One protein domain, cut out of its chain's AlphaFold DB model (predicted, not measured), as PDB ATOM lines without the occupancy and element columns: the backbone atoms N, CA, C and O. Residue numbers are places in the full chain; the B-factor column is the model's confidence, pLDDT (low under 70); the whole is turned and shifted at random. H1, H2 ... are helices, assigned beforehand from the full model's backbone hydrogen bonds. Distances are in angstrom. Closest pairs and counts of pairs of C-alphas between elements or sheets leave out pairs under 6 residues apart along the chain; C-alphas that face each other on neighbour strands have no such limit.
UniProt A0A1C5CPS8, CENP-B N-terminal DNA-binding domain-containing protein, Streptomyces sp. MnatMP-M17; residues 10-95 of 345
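This is residues 10 to 95 of the 345 residues of the protein "CENP-B N-terminal DNA-binding domain-containing protein" of Streptomyces sp. MnatMP-M17 (UniProt A0A1C5CPS8). A dumbbell-like rod: long helix H3 runs along it, with H1 and H2 packed on its first part as one lobe and H4, H5 and H6 near its other end as a second. The 86 printed residues hold six named helices, H1 to H6, and no named strand: all helix. It is only just loose, close to extended, radius of gyration of the C-alphas 17.8 A, spanning 54 by 22 by 18 A.

H1, residues 10 to 18, begins at C-alpha 10 (13.160, -37.101, -32.752). H2 is residues 23 to 29. H3, residues 34 to 56, measures 32.0 A from first to last C-alpha. H4 is residues 60 to 68, H5 73 to 80. H6, residues 84 to 93, ends at C-alpha 93 (-13.596, -33.487, -25.773).

H1 touches H2, closest C-alphas Ala 13 and Ile 26, 6.3 A. H3 touches H1 with residues 37 to 44 alone, about perpendicular at 76 degrees, closest C-alphas Glu 10 and Ala 40, 5.5 A. H3 and H4 are apart. H4 and H5 form a helical hairpin, closest C-alphas Tyr 67 and Leu 73, 7.2 A. H5 touches H6, closest C-alphas Ser 77 and Ala 84, 5.1 A. In all six helices every O i to N i+4 pair is within hydrogen-bond range.

The farthest C-alphas, Lys 28 and Arg 69, are 53.6 A apart. The printed part has no cut; no printed residue is under 70.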
ATOM      1  N   GLU A  10      14.377 -37.130 -31.927       95.81
ATOM      2  CA  GLU A  10      13.160 -37.101 -32.752       95.81
ATOM      3  C   GLU A  10      12.058 -36.258 -32.091       95.81
ATOM      4  O   GLU A  10      11.457 -35.395 -32.735       95.81
ATOM      5  N   SER A  11      11.826 -36.458 -30.788       93.00
ATOM      6  CA  SER A  11      10.807 -35.717 -30.030       93.00
ATOM      7  C   SER A  11      11.138 -34.226 -29.951       93.00
ATOM      8  O   SER A  11      10.253 -33.385 -30.128       93.00
ATOM      9  N   ALA A  12      12.419 -33.898 -29.750       95.56
ATOM     10  CA  ALA A  12      12.906 -32.521 -29.757       95.56
ATOM     11  C   ALA A  12      12.712 -31.853 -31.131       95.56
ATOM     12  O   ALA A  12      12.211 -30.730 -31.210       95.56
ATOM     13  N   ALA A  13      13.029 -32.563 -32.220       96.50
ATOM     14  CA  ALA A  13      12.879 -32.059 -33.584       96.50
ATOM     15  C   ALA A  13      11.414 -31.744 -33.934       96.50
ATOM     16  O   ALA A  13      11.116 -30.669 -34.461       96.50
ATOM     17  N   VAL A  14      10.486 -32.641 -33.588       94.06
ATOM     18  CA  VAL A  14       9.041 -32.436 -33.799       94.06
ATOM     19  C   VAL A  14       8.524 -31.261 -32.970       94.06
ATOM     20  O   VAL A  14       7.745 -30.443 -33.463       94.06
ATOM     21  N   TYR A  15       8.969 -31.143 -31.717       93.62
ATOM     22  CA  TYR A  15       8.577 -30.041 -30.844       93.62
ATOM     23  C   TYR A  15       9.015 -28.676 -31.393       93.62
ATOM     24  O   TYR A  15       8.194 -27.760 -31.490       93.62
ATOM     25  N   LEU A  16      10.284 -28.543 -31.793       95.44
ATOM     26  CA  LEU A  16      10.810 -27.301 -32.366       95.44
ATOM     27  C   LEU A  16      10.116 -26.961 -33.691       95.44
ATOM     28  O   LEU A  16       9.775 -25.800 -33.930       95.44
ATOM     29  N   ARG A  17       9.792 -27.973 -34.507       95.81
ATOM     30  CA  ARG A  17       9.029 -27.776 -35.745       95.81
ATOM     31  C   ARG A  17       7.630 -27.217 -35.485       95.81
ATOM     32  O   ARG A  17       7.218 -26.291 -36.179       95.81
ATOM     33  N   HIS A  18       6.925 -27.706 -34.463       90.44
ATOM     34  CA  HIS A  18       5.617 -27.160 -34.071       90.44
ATOM     35  C   HIS A  18       5.671 -25.718 -33.570       90.44
ATOM     36  O   HIS A  18       4.664 -25.017 -33.640       90.44
ATOM     37  N   ARG A  19       6.831 -25.258 -33.095       93.50
ATOM     38  CA  ARG A  19       7.056 -23.851 -32.741       93.50
ATOM     39  C   ARG A  19       7.436 -22.965 -33.928       93.50
ATOM     40  O   ARG A  19       7.690 -21.784 -33.729       93.50
ATOM     41  N   GLY A  20       7.461 -23.514 -35.142       93.94
ATOM     42  CA  GLY A  20       7.777 -22.771 -36.360       93.94
ATOM     43  C   GLY A  20       9.273 -22.605 -36.626       93.94
ATOM     44  O   GLY A  20       9.633 -21.862 -37.534       93.94
ATOM     45  N   VAL A  21      10.148 -23.297 -35.884       96.25
ATOM     46  CA  VAL A  21      11.599 -23.236 -36.121       96.25
ATOM     47  C   VAL A  21      11.919 -23.893 -37.477       96.25
ATOM     48  O   VAL A  21      11.386 -24.971 -37.793       96.25
ATOM     49  N   PRO A  22      12.746 -23.266 -38.333       97.25
ATOM     50  CA  PRO A  22      13.092 -23.828 -39.630       97.25
ATOM     51  C   PRO A  22      14.031 -25.037 -39.475       97.25
ATOM     52  O   PRO A  22      14.892 -25.088 -38.602       97.25
ATOM     53  N   VAL A  23      13.886 -26.029 -40.361       97.50
ATOM     54  CA  VAL A  23      14.629 -27.308 -40.318       97.50
ATOM     55  C   VAL A  23      16.159 -27.155 -40.187       97.50
ATOM     56  O   VAL A  23      16.745 -27.925 -39.426       97.50
ATOM     57  N   PRO A  24      16.832 -26.199 -40.866       97.81
ATOM     58  CA  PRO A  24      18.272 -25.995 -40.706       97.81
ATOM     59  C   PRO A  24      18.680 -25.580 -39.288       97.81
ATOM     60  O   PRO A  24      19.711 -26.033 -38.796       97.81
ATOM     61  N   GLU A  25      17.870 -24.756 -38.620       97.00
ATOM     62  CA  GLU A  25      18.134 -24.308 -37.249       97.00
ATOM     63  C   GLU A  25      17.929 -25.448 -36.251       97.00
ATOM     64  O   GLU A  25      18.782 -25.655 -35.394       97.00
ATOM     65  N   ILE A  26      16.884 -26.264 -36.436       97.25
ATOM     66  CA  ILE A  26      16.644 -27.473 -35.627       97.25
ATOM     67  C   ILE A  26      17.820 -28.451 -35.746       97.25
ATOM     68  O   ILE A  26      18.295 -28.991 -34.749       97.25
ATOM     69  N   ALA A  27      18.301 -28.674 -36.973       97.88
ATOM     70  CA  ALA A  27      19.439 -29.548 -37.242       97.88
ATOM     71  C   ALA A  27      20.712 -29.058 -36.531       97.88
ATOM     72  O   ALA A  27      21.424 -29.855 -35.920       97.88
ATOM     73  N   LYS A  28      20.959 -27.740 -36.557       97.62
ATOM     74  CA  LYS A  28      22.086 -27.105 -35.863       97.62
ATOM     75  C   LYS A  28      21.953 -27.186 -34.340       97.62
ATOM     76  O   LYS A  28      22.938 -27.471 -33.674       97.62
ATOM     77  N   GLU A  29      20.761 -26.943 -33.797       96.44
ATOM     78  CA  GLU A  29      20.506 -26.957 -32.351       96.44
ATOM     79  C   GLU A  29      20.645 -28.361 -31.749       96.44
ATOM     80  O   GLU A  29      21.189 -28.518 -30.657       96.44
ATOM     81  N   LEU A  30      20.195 -29.388 -32.474       96.38
ATOM     82  CA  LEU A  30      20.236 -30.781 -32.020       96.38
ATOM     83  C   LEU A  30      21.501 -31.535 -32.458       96.38
ATOM     84  O   LEU A  30      21.638 -32.712 -32.133       96.38
ATOM     85  N   SER A  31      22.413 -30.889 -33.193       96.44
ATOM     86  CA  SER A  31      23.605 -31.518 -33.783       96.44
ATOM     87  C   SER A  31      23.282 -32.765 -34.626       96.44
ATOM     88  O   SER A  31      23.981 -33.775 -34.565       96.44
ATOM     89  N   VAL A  32      22.212 -32.704 -35.426       97.44
ATOM     90  CA  VAL A  32      21.760 -33.786 -36.325       97.44
ATOM     91  C   VAL A  32      21.690 -33.306 -37.774       97.44
ATOM     92  O   VAL A  32      21.694 -32.110 -38.056       97.44
ATOM     93  N   THR A  33      21.595 -34.226 -38.736       98.25
ATOM     94  CA  THR A  33      21.463 -33.849 -40.153       98.25
ATOM     95  C   THR A  33      20.062 -33.303 -40.462       98.25
ATOM     96  O   THR A  33      19.062 -33.750 -39.901       98.25
ATOM     97  N   GLN A  34      19.943 -32.375 -41.422       97.88
ATOM     98  CA  GLN A  34      18.627 -31.883 -41.872       97.88
ATOM     99  C   GLN A  34      17.731 -33.011 -42.410       97.88
ATOM    100  O   GLN A  34      16.511 -32.954 -42.260       97.88
ATOM    101  N   LYS A  35      18.333 -34.046 -43.017       97.75
ATOM    102  CA  LYS A  35      17.631 -35.248 -43.488       97.75
ATOM    103  C   LYS A  35      16.943 -35.972 -42.328       97.75
ATOM    104  O   LYS A  35      15.751 -36.242 -42.425       97.75
ATOM    105  N   PHE A  36      17.657 -36.187 -41.222       97.81
ATOM    106  CA  PHE A  36      17.095 -36.795 -40.014       97.81
ATOM    107  C   PHE A  36      15.902 -35.998 -39.473       97.81
ATOM    108  O   PHE A  36      14.859 -36.577 -39.190       97.81
ATOM    109  N   VAL A  37      16.013 -34.665 -39.395       97.62
ATOM    110  CA  VAL A  37      14.905 -33.803 -38.941       97.62
ATOM    111  C   VAL A  37      13.684 -33.952 -39.848       97.62
ATOM    112  O   VAL A  37      12.573 -34.114 -39.347       97.62
ATOM    113  N   ARG A  38      13.873 -33.925 -41.176       96.94
ATOM    114  CA  ARG A  38      12.769 -34.105 -42.131       96.94
ATOM    115  C   ARG A  38      12.096 -35.457 -41.942       96.94
ATOM    116  O   ARG A  38      10.882 -35.473 -41.819       96.94
ATOM    117  N   GLU A  39      12.866 -36.542 -41.867       96.31
ATOM    118  CA  GLU A  39      12.349 -37.905 -41.674       96.31
ATOM    119  C   GLU A  39      11.635 -38.087 -40.331       96.31
ATOM    120  O   GLU A  39      10.577 -38.711 -40.278       96.31
ATOM    121  N   ALA A  40      12.173 -37.523 -39.248       95.56
ATOM    122  CA  ALA A  40      11.539 -37.563 -37.935       95.56
ATOM    123  C   ALA A  40      10.187 -36.832 -37.952       95.56
ATOM    124  O   ALA A  40       9.186 -37.355 -37.451       95.56
ATOM    125  N   VAL A  41      10.132 -35.654 -38.582       94.31
ATOM    126  CA  VAL A  41       8.896 -34.875 -38.729       94.31
ATOM    127  C   VAL A  41       7.890 -35.614 -39.607       94.31
ATOM    128  O   VAL A  41       6.786 -35.867 -39.131       94.31
ATOM    129  N   THR A  42       8.255 -36.055 -40.818       92.38
ATOM    130  CA  THR A  42       7.320 -36.779 -41.700       92.38
ATOM    131  C   THR A  42       6.851 -38.092 -41.098       92.38
ATOM    132  O   THR A  42       5.667 -38.397 -41.187       92.38
ATOM    133  N   ARG A  43       7.714 -38.864 -40.429       90.62
ATOM    134  CA  ARG A  43       7.303 -40.104 -39.744       90.62
ATOM    135  C   ARG A  43       6.278 -39.821 -38.645       90.62
ATOM    136  O   ARG A  43       5.348 -40.606 -38.453       90.62
ATOM    137  N   THR A  44       6.426 -38.710 -37.930       87.31
ATOM    138  CA  THR A  44       5.517 -38.335 -36.841       87.31
ATOM    139  C   THR A  44       4.215 -37.729 -37.365       87.31
ATOM    140  O   THR A  44       3.142 -38.059 -36.862       87.31
ATOM    141  N   GLU A  45       4.285 -36.901 -38.406       83.50
ATOM    142  CA  GLU A  45       3.123 -36.346 -39.107       83.50
ATOM    143  C   GLU A  45       2.323 -37.438 -39.819       83.50
ATOM    144  O   GLU A  45       1.104 -37.459 -39.695       83.50
ATOM    145  N   ALA A  46       2.978 -38.411 -40.454       81.12
ATOM    146  CA  ALA A  46       2.319 -39.571 -41.050       81.12
ATOM    147  C   ALA A  46       1.558 -40.377 -39.985       81.12
ATOM    148  O   ALA A  46       0.369 -40.655 -40.156       81.12
ATOM    149  N   LYS A  47       2.190 -40.662 -38.837       81.25
ATOM    150  CA  LYS A  47       1.524 -41.320 -37.697       81.25
ATOM    151  C   LYS A  47       0.338 -40.509 -37.164       81.25
ATOM    152  O   LYS A  47      -0.683 -41.097 -36.813       81.25
ATOM    153  N   ARG A  48       0.452 -39.176 -37.103       78.06
ATOM    154  CA  ARG A  48      -0.662 -38.301 -36.702       78.06
ATOM    155  C   ARG A  48      -1.780 -38.290 -37.730       78.06
ATOM    156  O   ARG A  48      -2.917 -38.457 -37.331       78.06
ATOM    157  N   SER A  49      -1.468 -38.185 -39.018       75.06
ATOM    158  CA  SER A  49      -2.466 -38.181 -40.089       75.06
ATOM    159  C   SER A  49      -3.262 -39.485 -40.123       75.06
ATOM    160  O   SER A  49      -4.484 -39.441 -40.139       75.06
ATOM    161  N   ALA A  50      -2.605 -40.645 -40.005       75.25
ATOM    162  CA  ALA A  50      -3.290 -41.934 -39.934       75.25
ATOM    163  C   ALA A  50      -4.200 -42.023 -38.698       75.25
ATOM    164  O   ALA A  50      -5.336 -42.485 -38.790       75.25
ATOM    165  N   ARG A  51      -3.731 -41.522 -37.548       75.31
ATOM    166  CA  ARG A  51      -4.538 -41.450 -36.325       75.31
ATOM    167  C   ARG A  51      -5.708 -40.480 -36.466       75.31
ATOM    168  O   ARG A  51      -6.804 -40.828 -36.056       75.31
ATOM    169  N   ASP A  52      -5.515 -39.306 -37.048       75.06
ATOM    170  CA  ASP A  52      -6.573 -38.310 -37.231       75.06
ATOM    171  C   ASP A  52      -7.613 -38.783 -38.257       75.06
ATOM    172  O   ASP A  52      -8.810 -38.589 -38.053       75.06
ATOM    173  N   VAL A  53      -7.198 -39.506 -39.301       78.19
ATOM    174  CA  VAL A  53      -8.112 -40.183 -40.236       78.19
ATOM    175  C   VAL A  53      -8.924 -41.264 -39.510       78.19
ATOM    176  O   VAL A  53     -10.152 -41.288 -39.613       78.19
ATOM    177  N   LEU A  54      -8.286 -42.103 -38.690       77.12
ATOM    178  CA  LEU A  54      -8.997 -43.083 -37.858       77.12
ATOM    179  C   LEU A  54      -9.937 -42.422 -36.837       77.12
ATOM    180  O   LEU A  54     -11.024 -42.928 -36.591       77.12
ATOM    181  N   LEU A  55      -9.568 -41.279 -36.255       76.88
ATOM    182  CA  LEU A  55     -10.420 -40.571 -35.295       76.88
ATOM    183  C   LEU A  55     -11.579 -39.830 -35.979       76.88
ATOM    184  O   LEU A  55     -12.662 -39.755 -35.405       76.88
ATOM    185  N   SER A  56     -11.380 -39.310 -37.192       78.44
ATOM    186  CA  SER A  56     -12.417 -38.597 -37.958       78.44
ATOM    187  C   SER A  56     -13.494 -39.523 -38.525       78.44
ATOM    188  O   SER A  56     -14.646 -39.118 -38.657       78.44
ATOM    189  N   THR A  57     -13.154 -40.784 -38.798       85.88
ATOM    190  CA  THR A  57     -14.121 -41.804 -39.242       85.88
ATOM    191  C   THR A  57     -15.032 -42.297 -38.113       85.88
ATOM    192  O   THR A  57     -16.091 -42.878 -38.365       85.88
ATOM    193  N   VAL A  58     -14.676 -42.041 -36.851       89.19
ATOM    194  CA  VAL A  58     -15.446 -42.498 -35.693       89.19
ATOM    195  C   VAL A  58     -16.589 -41.538 -35.407       89.19
ATOM    196  O   VAL A  58     -16.397 -40.381 -35.045       89.19
ATOM    197  N   ASN A  59     -17.816 -42.053 -35.465       92.94
ATOM    198  CA  ASN A  59     -18.999 -41.312 -35.038       92.94
ATOM    199  C   ASN A  59     -19.012 -41.169 -33.501       92.94
ATOM    200  O   ASN A  59     -19.573 -42.000 -32.775       92.94
ATOM    201  N   VAL A  60     -18.375 -40.105 -33.002       92.25
ATOM    202  CA  VAL A  60     -18.236 -39.824 -31.565       92.25
ATOM    203  C   VAL A  60     -19.589 -39.731 -30.835       92.25
ATOM    204  O   VAL A  60     -19.703 -40.307 -29.750       92.25
ATOM    205  N   PRO A  61     -20.658 -39.130 -31.402       89.44
ATOM    206  CA  PRO A  61     -21.990 -39.168 -30.792       89.44
ATOM    207  C   PRO A  61     -22.528 -40.588 -30.556       89.44
ATOM    208  O   PRO A  61     -23.085 -40.874 -29.491       89.44
ATOM    209  N   LYS A  62     -22.347 -41.507 -31.515       93.44
ATOM    210  CA  LYS A  62     -22.759 -42.915 -31.371       93.44
ATOM    211  C   LYS A  62     -21.954 -43.621 -30.273       93.44
ATOM    212  O   LYS A  62     -22.536 -44.334 -29.453       93.44
ATOM    213  N   MET A  63     -20.645 -43.374 -30.220       96.12
ATOM    214  CA  MET A  63     -19.747 -43.884 -29.178       96.12
ATOM    215  C   MET A  63     -20.134 -43.373 -27.777       96.12
ATOM    216  O   MET A  63     -20.197 -44.151 -26.824       96.12
ATOM    217  N   ALA A  64     -20.487 -42.090 -27.650       93.56
ATOM    218  CA  ALA A  64     -20.947 -41.495 -26.395       93.56
ATOM    219  C   ALA A  64     -22.246 -42.135 -25.883       93.56
ATOM    220  O   ALA A  64     -22.336 -42.483 -24.704       93.56
ATOM    221  N   ARG A  65     -23.236 -42.367 -26.761       90.81
ATOM    222  CA  ARG A  65     -24.496 -43.048 -26.388       90.81
ATOM    223  C   ARG A  65     -24.237 -44.447 -25.834       90.81
ATOM    224  O   ARG A  65     -24.819 -44.828 -24.821       90.81
ATOM    225  N   LYS A  66     -23.349 -45.200 -26.480       94.31
ATOM    226  CA  LYS A  66     -22.931 -46.537 -26.047       94.31
ATOM    227  C   LYS A  66     -22.258 -46.531 -24.673       94.31
ATOM    228  O   LYS A  66     -22.633 -47.317 -23.800       94.31
ATOM    229  N   TYR A  67     -21.339 -45.592 -24.453       95.38
ATOM    230  CA  TYR A  67     -20.700 -45.396 -23.153       95.38
ATOM    231  C   TYR A  67     -21.726 -45.094 -22.054       95.38
ATOM    232  O   TYR A  67     -21.768 -45.775 -21.025       95.38
ATOM    233  N   ILE A  68     -22.609 -44.116 -22.297       88.75
ATOM    234  CA  ILE A  68     -23.668 -43.702 -21.363       88.75
ATOM    235  C   ILE A  68     -24.578 -44.887 -21.010       88.75
ATOM    236  O   ILE A  68     -24.876 -45.081 -19.834       88.75
ATOM    237  N   ARG A  69     -24.924 -45.732 -21.993       88.56
ATOM    238  CA  ARG A  69     -25.733 -46.954 -21.811       88.56
ATOM    239  C   ARG A  69     -25.085 -48.044 -20.960       88.56
ATOM    240  O   ARG A  69     -25.763 -49.001 -20.608       88.56
ATOM    241  N   GLY A  70     -23.800 -47.935 -20.633       91.81
ATOM    242  CA  GLY A  70     -23.154 -48.902 -19.747       91.81
ATOM    243  C   GLY A  70     -21.851 -49.472 -20.271       91.81
ATOM    244  O   GLY A  70     -21.060 -49.921 -19.440       91.81
ATOM    245  N   GLN A  71     -21.588 -49.411 -21.581       94.56
ATOM    246  CA  GLN A  71     -20.382 -50.022 -22.142       94.56
ATOM    247  C   GLN A  71     -19.113 -49.402 -21.548       94.56
ATOM    248  O   GLN A  71     -19.034 -48.193 -21.303       94.56
ATOM    249  N   SER A  72     -18.128 -50.251 -21.259       95.25
ATOM    250  CA  SER A  72     -16.833 -49.806 -20.746       95.25
ATOM    251  C   SER A  72     -15.974 -49.219 -21.873       95.25
ATOM    252  O   SER A  72     -16.184 -49.516 -23.046       95.25
ATOM    253  N   LEU A  73     -14.970 -48.407 -21.519       96.19
ATOM    254  CA  LEU A  73     -13.989 -47.925 -22.502       96.19
ATOM    255  C   LEU A  73     -13.241 -49.087 -23.169       96.19
ATOM    256  O   LEU A  73     -12.882 -48.971 -24.330       96.19
ATOM    257  N   GLN A  74     -13.052 -50.205 -22.454       95.50
ATOM    258  CA  GLN A  74     -12.425 -51.405 -23.003       95.50
ATOM    259  C   GLN A  74     -13.320 -52.075 -24.049       95.50
ATOM    260  O   GLN A  74     -12.863 -52.344 -25.144       95.50
ATOM    261  N   GLN A  75     -14.615 -52.239 -23.768       95.38
ATOM    262  CA  GLN A  75     -15.556 -52.800 -24.745       95.38
ATOM    263  C   GLN A  75     -15.645 -51.943 -26.011       95.38
ATOM    264  O   GLN A  75     -15.698 -52.473 -27.114       95.38
ATOM    265  N   LEU A  76     -15.633 -50.615 -25.854       96.50
ATOM    266  CA  LEU A  76     -15.577 -49.697 -26.991       96.50
ATOM    267  C   LEU A  76     -14.238 -49.780 -27.733       96.50
ATOM    268  O   LEU A  76     -14.218 -49.631 -28.949       96.50
ATOM    269  N   SER A  77     -13.141 -50.012 -27.011       95.62
ATOM    270  CA  SER A  77     -11.805 -50.195 -27.584       95.62
ATOM    271  C   SER A  77     -11.745 -51.439 -28.453       95.62
ATOM    272  O   SER A  77     -11.285 -51.364 -29.589       95.62
ATOM    273  N   ASP A  78     -12.253 -52.555 -27.938       95.75
ATOM    274  CA  ASP A  78     -12.273 -53.835 -28.639       95.75
ATOM    275  C   ASP A  78     -13.204 -53.772 -29.866       95.75
ATOM    276  O   ASP A  78     -12.890 -54.329 -30.912       95.75
ATOM    277  N   GLU A  79     -14.322 -53.040 -29.771       95.50
ATOM    278  CA  GLU A  79     -15.271 -52.872 -30.878       95.50
ATOM    279  C   GLU A  79     -14.762 -51.934 -31.985       95.50
ATOM    280  O   GLU A  79     -14.990 -52.191 -33.165       95.50
ATOM    281  N   LEU A  80     -14.122 -50.818 -31.622       93.81
ATOM    282  CA  LEU A  80     -13.722 -49.777 -32.579       93.81
ATOM    283  C   LEU A  80     -12.272 -49.918 -33.059       93.81
ATOM    284  O   LEU A  80     -11.872 -49.192 -33.965       93.81
ATOM    285  N   GLY A  81     -11.474 -50.795 -32.444       92.88
ATOM    286  CA  GLY A  81     -10.043 -50.923 -32.733       92.88
ATOM    287  C   GLY A  81      -9.221 -49.699 -32.308       92.88
ATOM    288  O   GLY A  81      -8.149 -49.449 -32.853       92.88
ATOM    289  N   ILE A  82      -9.721 -48.907 -31.356       94.00
ATOM    290  CA  ILE A  82      -9.098 -47.658 -30.895       94.00
ATOM    291  C   ILE A  82      -8.760 -47.796 -29.426       94.00
ATOM    292  O   ILE A  82      -9.585 -48.264 -28.655       94.00
ATOM    293  N   SER A  83      -7.584 -47.328 -29.010       94.62
ATOM    294  CA  SER A  83      -7.180 -47.425 -27.608       94.62
ATOM    295  C   SER A  83      -8.224 -46.811 -26.657       94.62
ATOM    296  O   SER A  83      -8.760 -45.723 -26.892       94.62
ATOM    297  N   ALA A  84      -8.477 -47.474 -25.524       95.50
ATOM    298  CA  ALA A  84      -9.393 -46.975 -24.493       95.50
ATOM    299  C   ALA A  84      -9.035 -45.554 -24.003       95.50
ATOM    300  O   ALA A  84      -9.917 -44.784 -23.615       95.50
ATOM    301  N   HIS A  85      -7.747 -45.189 -24.043       94.25
ATOM    302  CA  HIS A  85      -7.265 -43.845 -23.728       94.25
ATOM    303  C   HIS A  85      -7.768 -42.801 -24.737       94.25
ATOM    304  O   HIS A  85      -8.282 -41.755 -24.335       94.25
ATOM    305  N   ASP A  86      -7.681 -43.100 -26.034       93.50
ATOM    306  CA  ASP A  86      -8.126 -42.200 -27.103       93.50
ATOM    307  C   ASP A  86      -9.634 -42.023 -27.112       93.50
ATOM    308  O   ASP A  86     -10.123 -40.900 -27.241       93.50
ATOM    309  N   ILE A  87     -10.364 -43.112 -26.875       95.94
ATOM    310  CA  ILE A  87     -11.811 -43.079 -26.655       95.94
ATOM    311  C   ILE A  87     -12.134 -42.163 -25.471       95.94
ATOM    312  O   ILE A  87     -12.991 -41.289 -25.584       95.94
ATOM    313  N   GLY A  88     -11.416 -42.303 -24.352       94.94
ATOM    314  CA  GLY A  88     -11.569 -41.426 -23.191       94.94
ATOM    315  C   GLY A  88     -11.337 -39.951 -23.529       94.94
ATOM    316  O   GLY A  88     -12.145 -39.101 -23.153       94.94
ATOM    317  N   ARG A  89     -10.279 -39.644 -24.288       94.38
ATOM    318  CA  ARG A  89      -9.959 -38.279 -24.734       94.38
ATOM    319  C   ARG A  89     -11.043 -37.703 -25.648       94.38
ATOM    320  O   ARG A  89     -11.443 -36.558 -25.450       94.38
ATOM    321  N   LEU A  90     -11.535 -38.486 -26.611       93.38
ATOM    322  CA  LEU A  90     -12.628 -38.090 -27.507       93.38
ATOM    323  C   LEU A  90     -13.915 -37.800 -26.728       93.38
ATOM    324  O   LEU A  90     -14.543 -36.763 -26.925       93.38
ATOM    325  N   LEU A  91     -14.287 -38.691 -25.807       94.56
ATOM    326  CA  LEU A  91     -15.474 -38.524 -24.968       94.56
ATOM    327  C   LEU A  91     -15.379 -37.266 -24.094       94.56
ATOM    328  O   LEU A  91     -16.335 -36.493 -24.041       94.56
ATOM    329  N   LEU A  92     -14.221 -37.020 -23.475       92.88
ATOM    330  CA  LEU A  92     -13.971 -35.795 -22.708       92.88
ATOM    331  C   LEU A  92     -14.053 -34.538 -23.582       92.88
ATOM    332  O   LEU A  92     -14.657 -33.551 -23.162       92.88
ATOM    333  N   GLY A  93     -13.496 -34.578 -24.798       85.75
ATOM    334  CA  GLY A  93     -13.596 -33.487 -25.773       85.75
ATOM    335  C   GLY A  93     -15.043 -33.154 -26.155       85.75
ATOM    336  O   GLY A  93     -15.368 -31.991 -26.372       85.75
ATOM    337  N   HIS A  94     -15.927 -34.153 -26.134       86.69
ATOM    338  CA  HIS A  94     -17.372 -34.002 -26.346       86.69
ATOM    339  C   HIS A  94     -18.182 -33.772 -25.056       86.69
ATOM    340  O   HIS A  94     -19.409 -33.883 -25.063       86.69
ATOM    341  N   GLY A  95     -17.524 -33.455 -23.938       88.19
ATOM    342  CA  GLY A  95     -18.188 -33.110 -22.678       88.19
ATOM    343  C   GLY A  95     -18.764 -34.300 -21.903       88.19
ATOM    344  O   GLY A  95     -19.489 -34.099 -20.927       88.19
TER     345      GLY A  95